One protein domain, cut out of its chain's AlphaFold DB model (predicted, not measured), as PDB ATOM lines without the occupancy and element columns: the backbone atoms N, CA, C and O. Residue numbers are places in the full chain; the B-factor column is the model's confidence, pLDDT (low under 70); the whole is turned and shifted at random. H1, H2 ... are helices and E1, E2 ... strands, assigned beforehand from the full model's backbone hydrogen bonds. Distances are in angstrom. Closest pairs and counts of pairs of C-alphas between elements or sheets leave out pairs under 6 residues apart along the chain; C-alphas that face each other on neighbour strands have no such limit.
ATOM      1  N   ASP A   2     -34.115 -52.600  22.569       81.19
ATOM      2  CA  ASP A   2     -34.289 -51.277  21.943       81.19
ATOM      3  C   ASP A   2     -35.750 -50.836  21.803       81.19
ATOM      4  O   ASP A   2     -36.054 -49.664  22.011       81.19
ATOM      5  N   TYR A   3     -36.672 -51.777  21.575       85.50
ATOM      6  CA  TYR A   3     -38.101 -51.467  21.454       85.50
ATOM      7  C   TYR A   3     -38.706 -50.886  22.749       85.50
ATOM      8  O   TYR A   3     -39.535 -49.981  22.681       85.50
ATOM      9  N   ILE A   4     -38.267 -51.352  23.930       84.94
ATOM     10  CA  ILE A   4     -38.748 -50.840  25.227       84.94
ATOM     11  C   ILE A   4     -38.291 -49.391  25.389       84.94
ATOM     12  O   ILE A   4     -39.099 -48.511  25.665       84.94
ATOM     13  N   LYS A   5     -37.002 -49.123  25.144       88.31
ATOM     14  CA  LYS A   5     -36.437 -47.767  25.218       88.31
ATOM     15  C   LYS A   5     -37.129 -46.812  24.245       88.31
ATOM     16  O   LYS A   5     -37.429 -45.680  24.611       88.31
ATOM     17  N   GLN A   6     -37.403 -47.270  23.025       92.12
ATOM     18  CA  GLN A   6     -38.112 -46.481  22.023       92.12
ATOM     19  C   GLN A   6     -39.555 -46.191  22.445       92.12
ATOM     20  O   GLN A   6     -40.000 -45.053  22.324       92.12
ATOM     21  N   SER A   7     -40.253 -47.182  22.996       88.75
ATOM     22  CA  SER A   7     -41.624 -47.017  23.489       88.75
ATOM     23  C   SER A   7     -41.687 -46.038  24.659       88.75
ATOM     24  O   SER A   7     -42.542 -45.159  24.673       88.75
ATOM     25  N   VAL A   8     -40.736 -46.115  25.598       89.06
ATOM     26  CA  VAL A   8     -40.612 -45.142  26.697       89.06
ATOM     27  C   VAL A   8     -40.362 -43.740  26.147       89.06
ATOM     28  O   VAL A   8     -41.031 -42.795  26.556       89.06
ATOM     29  N   LYS A   9     -39.444 -43.590  25.184       91.88
ATOM     30  CA  LYS A   9     -39.168 -42.293  24.555       91.88
ATOM     31  C   LYS A   9     -40.423 -41.710  23.899       91.88
ATOM     32  O   LYS A   9     -40.753 -40.557  24.153       91.88
ATOM     33  N   GLN A  10     -41.147 -42.512  23.121       91.88
ATOM     34  CA  GLN A  10     -42.397 -42.096  22.478       91.88
ATOM     35  C   GLN A  10     -43.474 -41.719  23.500       91.88
ATOM     36  O   GLN A  10     -44.180 -40.733  23.302       91.88
ATOM     37  N   LEU A  11     -43.585 -42.465  24.605       90.50
ATOM     38  CA  LEU A  11     -44.522 -42.178  25.692       90.50
ATOM     39  C   LEU A  11     -44.234 -40.807  26.319       90.50
ATOM     40  O   LEU A  11     -45.125 -39.962  26.398       90.50
ATOM     41  N   VAL A  12     -42.976 -40.560  26.690       92.06
ATOM     42  CA  VAL A  12     -42.540 -39.285  27.282       92.06
ATOM     43  C   VAL A  12     -42.710 -38.133  26.292       92.06
ATOM     44  O   VAL A  12     -43.147 -37.050  26.668       92.06
ATOM     45  N   GLU A  13     -42.420 -38.347  25.008       94.38
ATOM     46  CA  GLU A  13     -42.616 -37.336  23.967       94.38
ATOM     47  C   GLU A  13     -44.094 -37.019  23.715       94.38
ATOM     48  O   GLU A  13     -44.413 -35.858  23.439       94.38
ATOM     49  N   LYS A  14     -44.979 -38.018  23.820       93.31
ATOM     50  CA  LYS A  14     -46.430 -37.881  23.643       93.31
ATOM     51  C   LYS A  14     -47.076 -37.120  24.798       93.31
ATOM     52  O   LYS A  14     -47.821 -36.181  24.545       93.31
ATOM     53  N   TYR A  15     -46.772 -37.500  26.039       91.62
ATOM     54  CA  TYR A  15     -47.404 -36.930  27.238       91.62
ATOM     55  C   TYR A  15     -46.598 -35.790  27.880       91.62
ATOM     56  O   TYR A  15     -47.059 -35.139  28.807       91.62
ATOM     57  N   LYS A  16     -45.392 -35.501  27.371       94.69
ATOM     58  CA  LYS A  16     -44.496 -34.432  27.859       94.69
ATOM     59  C   LYS A  16     -44.131 -34.558  29.342       94.69
ATOM     60  O   LYS A  16     -43.809 -33.569  29.995       94.69
ATOM     61  N   THR A  17     -44.145 -35.778  29.864       92.25
ATOM     62  CA  THR A  17     -43.831 -36.090  31.256       92.25
ATOM     63  C   THR A  17     -43.253 -37.499  31.359       92.25
ATOM     64  O   THR A  17     -43.565 -38.371  30.550       92.25
ATOM     65  N   ASN A  18     -42.395 -37.717  32.352       90.25
ATOM     66  CA  ASN A  18     -41.956 -39.038  32.801       90.25
ATOM     67  C   ASN A  18     -42.388 -39.319  34.252       90.25
ATOM     68  O   ASN A  18     -42.001 -40.344  34.812       90.25
ATOM     69  N   ASP A  19     -43.164 -38.413  34.860       91.81
ATOM     70  CA  ASP A  19     -43.757 -38.644  36.171       91.81
ATOM     71  C   ASP A  19     -44.917 -39.648  36.035       91.81
ATOM     72  O   ASP A  19     -45.831 -39.409  35.242       91.81
ATOM     73  N   PRO A  20     -44.891 -40.767  36.778       86.19
ATOM     74  CA  PRO A  20     -45.849 -41.851  36.594       86.19
ATOM     75  C   PRO A  20     -47.283 -41.472  36.977       86.19
ATOM     76  O   PRO A  20     -48.209 -41.881  36.281       86.19
ATOM     77  N   TYR A  21     -47.466 -40.642  38.006       87.50
ATOM     78  CA  TYR A  21     -48.792 -40.183  38.430       87.50
ATOM     79  C   TYR A  21     -49.379 -39.150  37.469       87.50
ATOM     80  O   TYR A  21     -50.587 -39.004  37.344       87.50
ATOM     81  N   ARG A  22     -48.538 -38.417  36.742       91.00
ATOM     82  CA  ARG A  22     -49.027 -37.588  35.642       91.00
ATOM     83  C   ARG A  22     -49.361 -38.421  34.405       91.00
ATOM     84  O   ARG A  22     -50.347 -38.146  33.732       91.00
ATOM     85  N   LEU A  23     -48.567 -39.455  34.124       89.25
ATOM     86  CA  LEU A  23     -48.827 -40.375  33.014       89.25
ATOM     87  C   LEU A  23     -50.152 -41.121  33.185       89.25
ATOM     88  O   LEU A  23     -50.908 -41.199  32.224       89.25
ATOM     89  N   GLU A  24     -50.460 -41.642  34.375       83.31
ATOM     90  CA  GLU A  24     -51.739 -42.332  34.611       83.31
ATOM     91  C   GLU A  24     -52.939 -41.402  34.341       83.31
ATOM     92  O   GLU A  24     -53.876 -41.801  33.648       83.31
ATOM     93  N   GLN A  25     -52.857 -40.141  34.784       86.62
ATOM     94  CA  GLN A  25     -53.890 -39.123  34.590       86.62
ATOM     95  C   GLN A  25     -54.077 -38.805  33.107       86.62
ATOM     96  O   GLN A  25     -55.193 -38.867  32.593       86.62
ATOM     97  N   ASP A  26     -52.978 -38.529  32.400       87.44
ATOM     98  CA  ASP A  26     -53.006 -38.201  30.973       87.44
ATOM     99  C   ASP A  26     -53.449 -39.399  30.106       87.44
ATOM    100  O   ASP A  26     -53.985 -39.223  29.009       87.44
ATOM    101  N   MET A  27     -53.244 -40.629  30.591       83.00
ATOM    102  CA  MET A  27     -53.690 -41.870  29.949       83.00
ATOM    103  C   MET A  27     -55.129 -42.266  30.318       83.00
ATOM    104  O   MET A  27     -55.639 -43.238  29.750       83.00
ATOM    105  N   GLY A  28     -55.785 -41.553  31.241       81.81
ATOM    106  CA  GLY A  28     -57.125 -41.886  31.735       81.81
ATOM    107  C   GLY A  28     -57.171 -43.229  32.469       81.81
ATOM    108  O   GLY A  28     -58.098 -44.015  32.269       81.81
ATOM    109  N   ILE A  29     -56.126 -43.540  33.236       78.00
ATOM    110  CA  ILE A  29     -56.007 -44.766  34.024       78.00
ATOM    111  C   ILE A  29     -56.320 -44.429  35.475       78.00
ATOM    112  O   ILE A  29     -55.600 -43.655  36.098       78.00
ATOM    113  N   ASP A  30     -57.357 -45.060  36.016       78.00
ATOM    114  CA  ASP A  30     -57.665 -44.941  37.435       78.00
ATOM    115  C   ASP A  30     -56.644 -45.736  38.260       78.00
ATOM    116  O   ASP A  30     -56.414 -46.931  38.012       78.00
ATOM    117  N   VAL A  31     -56.043 -45.064  39.242       72.19
ATOM    118  CA  VAL A  31     -55.111 -45.663  40.200       72.19
ATOM    119  C   VAL A  31     -55.712 -45.587  41.588       72.19
ATOM    120  O   VAL A  31     -55.964 -44.512  42.125       72.19
ATOM    121  N   ASP A  32     -55.958 -46.763  42.151       75.12
ATOM    122  CA  ASP A  32     -56.594 -46.927  43.448       75.12
ATOM    123  C   ASP A  32     -55.582 -47.538  44.429       75.12
ATOM    124  O   ASP A  32     -54.965 -48.572  44.154       75.12
ATOM    125  N   GLU A  33     -55.426 -46.939  45.607       71.88
ATOM    126  CA  GLU A  33     -54.631 -47.530  46.685       71.88
ATOM    127  C   GLU A  33     -55.525 -48.341  47.623       71.88
ATOM    128  O   GLU A  33     -56.369 -47.787  48.328       71.88
ATOM    129  N   PHE A  34     -55.330 -49.660  47.679       68.94
ATOM    130  CA  PHE A  34     -56.075 -50.526  48.594       68.94
ATOM    131  C   PHE A  34     -55.159 -51.534  49.293       68.94
ATOM    132  O   PHE A  34     -54.238 -52.079  48.675       68.94
ATOM    133  N   PRO A  35     -55.432 -51.875  50.567       57.84
ATOM    134  CA  PRO A  35     -54.816 -53.035  51.192       57.84
ATOM    135  C   PRO A  35     -55.319 -54.287  50.461       57.84
ATOM    136  O   PRO A  35     -56.499 -54.633  50.545       57.84
ATOM    137  N   PHE A  36     -54.435 -54.942  49.702       55.22
ATOM    138  CA  PHE A  36     -54.752 -56.096  48.854       55.22
ATOM    139  C   PHE A  36     -55.534 -57.168  49.634       55.22
ATOM    140  O   PHE A  36     -54.974 -57.911  50.438       55.22
ATOM    141  N   ARG A  37     -56.851 -57.255  49.405       46.75
ATOM    142  CA  ARG A  37     -57.683 -58.374  49.888       46.75
ATOM    143  C   ARG A  37     -58.627 -58.962  48.843       46.75
ATOM    144  O   ARG A  37     -59.053 -60.095  49.038       46.75
ATOM    145  N   ARG A  38     -58.948 -58.246  47.755       45.25
ATOM    146  CA  ARG A  38     -59.668 -58.750  46.563       45.25
ATOM    147  C   ARG A  38     -59.939 -57.608  45.586       45.25
ATOM    148  O   ARG A  38     -60.606 -56.651  45.958       45.25
ATOM    149  N   ILE A  39     -59.513 -57.750  44.336       49.84
ATOM    150  CA  ILE A  39     -59.883 -56.840  43.245       49.84
ATOM    151  C   ILE A  39     -60.661 -57.679  42.233       49.84
ATOM    152  O   ILE A  39     -60.160 -58.690  41.747       49.84
ATOM    153  N   LYS A  40     -61.918 -57.318  41.959       39.72
ATOM    154  CA  LYS A  40     -62.746 -57.941  40.917       39.72
ATOM    155  C   LYS A  40     -63.214 -56.859  39.947       39.72
ATOM    156  O   LYS A  40     -63.913 -55.942  40.361       39.72
ATOM    157  N   GLY A  41     -62.882 -57.013  38.664       43.53
ATOM    158  CA  GLY A  41     -63.646 -56.416  37.563       43.53
ATOM    159  C   GLY A  41     -63.417 -54.935  37.241       43.53
ATOM    160  O   GLY A  41     -64.282 -54.348  36.599       43.53
ATOM    161  N   LYS A  42     -62.290 -54.326  37.630       45.34
ATOM    162  CA  LYS A  42     -61.930 -52.970  37.181       45.34
ATOM    163  C   LYS A  42     -60.621 -52.965  36.401       45.34
ATOM    164  O   LYS A  42     -59.662 -53.626  36.784       45.34
ATOM    165  N   VAL A  43     -60.593 -52.186  35.323       52.38
ATOM    166  CA  VAL A  43     -59.377 -51.837  34.581       52.38
ATOM    167  C   VAL A  43     -58.686 -50.693  35.334       52.38
ATOM    168  O   VAL A  43     -58.661 -49.563  34.865       52.38
ATOM    169  N   ALA A  44     -58.196 -50.979  36.538       59.31
ATOM    170  CA  ALA A  44     -57.528 -50.022  37.416       59.31
ATOM    171  C   ALA A  44     -56.152 -50.571  37.807       59.31
ATOM    172  O   ALA A  44     -56.004 -51.787  37.971       59.31
ATOM    173  N   ILE A  45     -55.156 -49.694  37.942       68.50
ATOM    174  CA  ILE A  45     -53.887 -50.068  38.579       68.50
ATOM    175  C   ILE A  45     -54.132 -49.995  40.080       68.50
ATOM    176  O   ILE A  45     -54.527 -48.952  40.594       68.50
ATOM    177  N   VAL A  46     -53.929 -51.107  40.784       67.75
ATOM    178  CA  VAL A  46     -54.100 -51.133  42.237       67.75
ATOM    179  C   VAL A  46     -52.743 -51.190  42.903       67.75
ATOM    180  O   VAL A  46     -51.986 -52.144  42.722       67.75
ATOM    181  N   LEU A  47     -52.451 -50.167  43.700       71.31
ATOM    182  CA  LEU A  47     -51.230 -50.084  44.485       71.31
ATOM    183  C   LEU A  47     -51.517 -50.527  45.919       71.31
ATOM    184  O   LEU A  47     -52.537 -50.179  46.516       71.31
ATOM    185  N   ASN A  48     -50.602 -51.302  46.497       70.12
ATOM    186  CA  ASN A  48     -50.692 -51.651  47.907       70.12
ATOM    187  C   ASN A  48     -50.390 -50.403  48.751       70.12
ATOM    188  O   ASN A  48     -49.265 -49.903  48.753       70.12
ATOM    189  N   SER A  49     -51.388 -49.937  49.504       77.44
ATOM    190  CA  SER A  49     -51.297 -48.740  50.350       77.44
ATOM    191  C   SER A  49     -50.229 -48.831  51.448       77.44
ATOM    192  O   SER A  49     -49.823 -47.810  51.992       77.44
ATOM    193  N   ASN A  50     -49.762 -50.040  51.785       77.44
ATOM    194  CA  ASN A  50     -48.714 -50.261  52.787       77.44
ATOM    195  C   ASN A  50     -47.289 -50.063  52.239       77.44
ATOM    196  O   ASN A  50     -46.324 -50.159  52.998       77.44
ATOM    197  N   LEU A  51     -47.129 -49.841  50.932       75.38
ATOM    198  CA  LEU A  51     -45.828 -49.565  50.328       75.38
ATOM    199  C   LEU A  51     -45.375 -48.134  50.631       75.38
ATOM    200  O   LEU A  51     -46.182 -47.219  50.777       75.38
ATOM    201  N   THR A  52     -44.060 -47.927  50.668       84.31
ATOM    202  CA  THR A  52     -43.496 -46.574  50.699       84.31
ATOM    203  C   THR A  52     -43.776 -45.854  49.379       84.31
ATOM    204  O   THR A  52     -43.876 -46.488  48.331       84.31
ATOM    205  N   GLU A  53     -43.826 -44.521  49.398       83.56
ATOM    206  CA  GLU A  53     -44.070 -43.706  48.194       83.56
ATOM    207  C   GLU A  53     -43.103 -44.006  47.041       83.56
ATOM    208  O   GLU A  53     -43.486 -44.025  45.870       83.56
ATOM    209  N   TRP A  54     -41.843 -44.296  47.367       85.56
ATOM    210  CA  TRP A  54     -40.861 -44.728  46.378       85.56
ATOM    211  C   TRP A  54     -41.258 -46.051  45.715       85.56
ATOM    212  O   TRP A  54     -41.242 -46.160  44.491       85.56
ATOM    213  N   LEU A  55     -41.650 -47.049  46.511       75.69
ATOM    214  CA  LEU A  55     -42.059 -48.353  45.992       75.69
ATOM    215  C   LEU A  55     -43.359 -48.263  45.192       75.69
ATOM    216  O   LEU A  55     -43.454 -48.889  44.140       75.69
ATOM    217  N   LYS A  56     -44.317 -47.436  45.621       78.69
ATOM    218  CA  LYS A  56     -45.534 -47.155  44.848       78.69
ATOM    219  C   LYS A  56     -45.209 -46.605  43.461       78.69
ATOM    220  O   LYS A  56     -45.727 -47.118  42.476       78.69
ATOM    221  N   ARG A  57     -44.282 -45.641  43.361       82.69
ATOM    222  CA  ARG A  57     -43.814 -45.104  42.068       82.69
ATOM    223  C   ARG A  57     -43.199 -46.183  41.177       82.69
ATOM    224  O   ARG A  57     -43.467 -46.192  39.979       82.69
ATOM    225  N   VAL A  58     -42.395 -47.087  41.738       77.44
ATOM    226  CA  VAL A  58     -41.776 -48.187  40.974       77.44
ATOM    227  C   VAL A  58     -42.834 -49.150  40.436       77.44
ATOM    228  O   VAL A  58     -42.816 -49.470  39.247       77.44
ATOM    229  N   VAL A  59     -43.771 -49.577  41.286       76.69
ATOM    230  CA  VAL A  59     -44.866 -50.478  40.893       76.69
ATOM    231  C   VAL A  59     -45.758 -49.813  39.846       76.69
ATOM    232  O   VAL A  59     -46.072 -50.425  38.833       76.69
ATOM    233  N   LEU A  60     -46.093 -48.537  40.016       81.25
ATOM    234  CA  LEU A  60     -46.899 -47.801  39.049       81.25
ATOM    235  C   LEU A  60     -46.236 -47.735  37.664       81.25
ATOM    236  O   LEU A  60     -46.882 -48.031  36.663       81.25
ATOM    237  N   VAL A  61     -44.938 -47.417  37.585       82.19
ATOM    238  CA  VAL A  61     -44.197 -47.429  36.306       82.19
ATOM    239  C   VAL A  61     -44.185 -48.826  35.679       82.19
ATOM    240  O   VAL A  61     -44.298 -48.950  34.460       82.19
ATOM    241  N   HIS A  62     -44.059 -49.876  36.495       81.44
ATOM    242  CA  HIS A  62     -44.099 -51.261  36.032       81.44
ATOM    243  C   HIS A  62     -45.449 -51.601  35.379       81.44
ATOM    244  O   HIS A  62     -45.483 -52.059  34.236       81.44
ATOM    245  N   GLU A  63     -46.557 -51.285  36.049       76.25
ATOM    246  CA  GLU A  63     -47.915 -51.530  35.546       76.25
ATOM    247  C   GLU A  63     -48.266 -50.663  34.324       76.25
ATOM    248  O   GLU A  63     -48.881 -51.143  33.366       76.25
ATOM    249  N   LEU A  64     -47.814 -49.403  34.291       80.38
ATOM    250  CA  LEU A  64     -47.902 -48.551  33.098       80.38
ATOM    251  C   LEU A  64     -47.145 -49.165  31.913       80.38
ATOM    252  O   LEU A  64     -47.634 -49.134  30.782       80.38
ATOM    253  N   GLY A  65     -45.980 -49.762  32.169       79.62
ATOM    254  CA  GLY A  65     -45.206 -50.509  31.180       79.62
ATOM    255  C   GLY A  65     -45.994 -51.677  30.593       79.62
ATOM    256  O   GLY A  65     -46.080 -51.789  29.370       79.62
ATOM    257  N   HIS A  66     -46.638 -52.490  31.436       77.81
ATOM    258  CA  HIS A  66     -47.511 -53.580  30.980       77.81
ATOM    259  C   HIS A  66     -48.645 -53.066  30.111       77.81
ATOM    260  O   HIS A  66     -48.903 -53.600  29.039       77.81
ATOM    261  N   ARG A  67     -49.300 -51.985  30.521       76.19
ATOM    262  CA  ARG A  67     -50.415 -51.425  29.757       76.19
ATOM    263  C   ARG A  67     -49.991 -50.852  28.403       76.19
ATOM    264  O   ARG A  67     -50.768 -50.897  27.455       76.19
ATOM    265  N   GLN A  68     -48.781 -50.303  28.322       79.81
ATOM    266  CA  GLN A  68     -48.238 -49.711  27.103       79.81
ATOM    267  C   GLN A  68     -47.659 -50.755  26.134       79.81
ATOM    268  O   GLN A  68     -47.693 -50.536  24.923       79.81
ATOM    269  N   LEU A  69     -47.081 -51.843  26.652       80.56
ATOM    270  CA  LEU A  69     -46.273 -52.791  25.873       80.56
ATOM    271  C   LEU A  69     -46.927 -54.158  25.685       80.56
ATOM    272  O   LEU A  69     -46.635 -54.830  24.695       80.56
ATOM    273  N   SER A  70     -47.775 -54.589  26.615       70.12
ATOM    274  CA  SER A  70     -48.404 -55.904  26.550       70.12
ATOM    275  C   SER A  70     -49.653 -55.873  25.660       70.12
ATOM    276  O   SER A  70     -50.362 -54.863  25.610       70.12
ATOM    277  N   PRO A  71     -49.969 -56.977  24.956       64.19
ATOM    278  CA  PRO A  71     -51.224 -57.108  24.224       64.19
ATOM    279  C   PRO A  71     -52.425 -56.829  25.136       64.19
ATOM    280  O   PRO A  71     -52.425 -57.210  26.310       64.19
ATOM    281  N   GLN A  72     -53.464 -56.183  24.597       57.22
ATOM    282  CA  GLN A  72     -54.688 -55.901  25.349       57.22
ATOM    283  C   GLN A  72     -55.245 -57.205  25.950       57.22
ATOM    284  O   GLN A  72     -55.588 -58.127  25.215       57.22
ATOM    285  N   GLY A  73     -55.298 -57.288  27.285       52.12
ATOM    286  CA  GLY A  73     -55.737 -58.481  28.025       52.12
ATOM    287  C   GLY A  73     -54.653 -59.164  28.870       52.12
ATOM    288  O   GLY A  73     -54.998 -59.907  29.783       52.12
ATOM    289  N   ALA A  74     -53.370 -58.859  28.664       53.62
ATOM    290  CA  ALA A  74     -52.263 -59.366  29.483       53.62
ATOM    291  C   ALA A  74     -51.986 -58.470  30.714       53.62
ATOM    292  O   ALA A  74     -50.882 -57.962  30.897       53.62
ATOM    293  N   GLY A  75     -53.023 -58.201  31.515       55.16
ATOM    294  CA  GLY A  75     -52.916 -57.402  32.747       55.16
ATOM    295  C   GLY A  75     -52.429 -58.210  33.956       55.16
ATOM    296  O   GLY A  75     -52.127 -59.393  33.834       55.16
ATOM    297  N   TYR A  76     -52.428 -57.589  35.141       54.81
ATOM    298  CA  TYR A  76     -52.023 -58.198  36.419       54.81
ATOM    299  C   TYR A  76     -52.564 -59.622  36.641       54.81
ATOM    300  O   TYR A  76     -51.815 -60.491  37.065       54.81
ATOM    301  N   PHE A  77     -53.826 -59.905  36.286       52.25
ATOM    302  CA  PHE A  77     -54.392 -61.258  36.395       52.25
ATOM    303  C   PHE A  77     -53.710 -62.273  35.471       52.25
ATOM    304  O   PHE A  77     -53.400 -63.368  35.912       52.25
ATOM    305  N   PHE A  78     -53.397 -61.903  34.226       49.62
ATOM    306  CA  PHE A  78     -52.675 -62.779  33.301       49.62
ATOM    307  C   PHE A  78     -51.254 -63.066  33.798       49.62
ATOM    308  O   PHE A  78     -50.788 -64.195  33.712       49.62
ATOM    309  N   LEU A  79     -50.570 -62.068  34.360       51.75
ATOM    310  CA  LEU A  79     -49.224 -62.258  34.902       51.75
ATOM    311  C   LEU A  79     -49.238 -63.027  36.231       51.75
ATOM    312  O   LEU A  79     -48.409 -63.910  36.410       51.75
ATOM    313  N   ALA A  80     -50.193 -62.775  37.125       52.50
ATOM    314  CA  ALA A  80     -50.347 -63.535  38.366       52.50
ATOM    315  C   ALA A  80     -50.761 -64.999  38.117       52.50
ATOM    316  O   ALA A  80     -50.367 -65.884  38.871       52.50
ATOM    317  N   GLU A  81     -51.541 -65.268  37.065       44.72
ATOM    318  CA  GLU A  81     -51.996 -66.621  36.710       44.72
ATOM    319  C   GLU A  81     -50.993 -67.390  35.831       44.72
ATOM    320  O   GLU A  81     -50.989 -68.622  35.852       44.72
ATOM    321  N   HIS A  82     -50.136 -66.699  35.067       39.53
ATOM    322  CA  HIS A  82     -49.270 -67.331  34.057       39.53
ATOM    323  C   HIS A  82     -47.776 -66.991  34.153       39.53
ATOM    324  O   HIS A  82     -46.993 -67.483  33.338       39.53
ATOM    325  N   THR A  83     -47.343 -66.193  35.129       42.28
ATOM    326  CA  THR A  83     -45.921 -65.928  35.402       42.28
ATOM    327  C   THR A  83     -45.614 -66.050  36.896       42.28
ATOM    328  O   THR A  83     -46.489 -65.849  37.733       42.28
TER     329      THR A  83
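This is residues 2 to 83 of the 86 residues of an uncharacterized protein of Moorella thermoacetica (strain ATCC 39073 / JCM 9320) (UniProt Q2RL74). A small two-stranded parallel sheet, E1 and E2, lies beside the long helix H3, which runs through the middle of the domain with E2 as the nearer strand. The short helix H2 packs on H3, H1 and H4 lie farther out at different sides, and the long loop of residues 34 to 44 joins the two strands and, with H1, makes the two ends of the longest axis. The printed part has 82 residues, with four named helices and two named strands in the order H1, H2, E1, E2, H3, H4, and its class is mostly helix. It is compact, with a radius of gyration of the C-alphas of 13.0 A, and the C-alphas span 36 by 28 by 20 A.

E1 is residues 31 to 33 and E2 is residues 45 to 47. H3, residues 53 to 69, is the longest helix, 24.2 A from C-alpha 53 at (-44.070, -43.706, 48.194) to C-alpha 69. H2 is residues 20 to 26. H1, residues 2 to 15, measures 20.1 A and begins with C-alpha 2 at (-34.289, -51.277, 21.943). H4, residues 76 to 82, ends with C-alpha 82 at (-49.270, -67.331, 34.057).

E1 and E2 are parallel neighbours at 25 degrees, and C-alphas 32 and 46, which face each other, are 5.0 A apart. N 32 and O 45 are within hydrogen-bond range at 3.0 A, as are N 47 and O 32 at 3.0 A. The closest C-alphas of E2 and H3 are those of Leu 47 and Lys 56, 6.4 A apart, while E1 and H3 are apart. H2 and H3 touch, H3 with residues 57 to 64 alone; their closest C-alphas, Pro 20 and Val 61, are 5.8 A apart. They run the same way at a steep tilt of 49 degrees. H1 is close to H3 but not clearly touching, with the closest C-alphas, Ser 7 and Leu 69, 7.8 A apart, and is about perpendicular to it at 75 degrees. H1 is also close to H2 but not clearly touching, with the closest C-alphas, Tyr 15 and Asp 26, 6.9 A apart. H4 is close to H3 but not clearly touching, with the closest C-alphas, Glu 63 and Tyr 76, 7.9 A apart; the two are only just about perpendicular at 71 degrees. H1 and H4 are apart. Every O i to N i+4 pair is within hydrogen-bond range in H1, H3 and H4; in H2 it is 2 of 3.

The two C-alphas farthest apart are those of Asp 2 and Arg 37, 37.1 A. The printed part has no cut. The link from E1 to E2, 11 residues, is long. The mean pLDDT of the printed part is 73.5, and residues 34 to 46 and 71 to 83 are under 70.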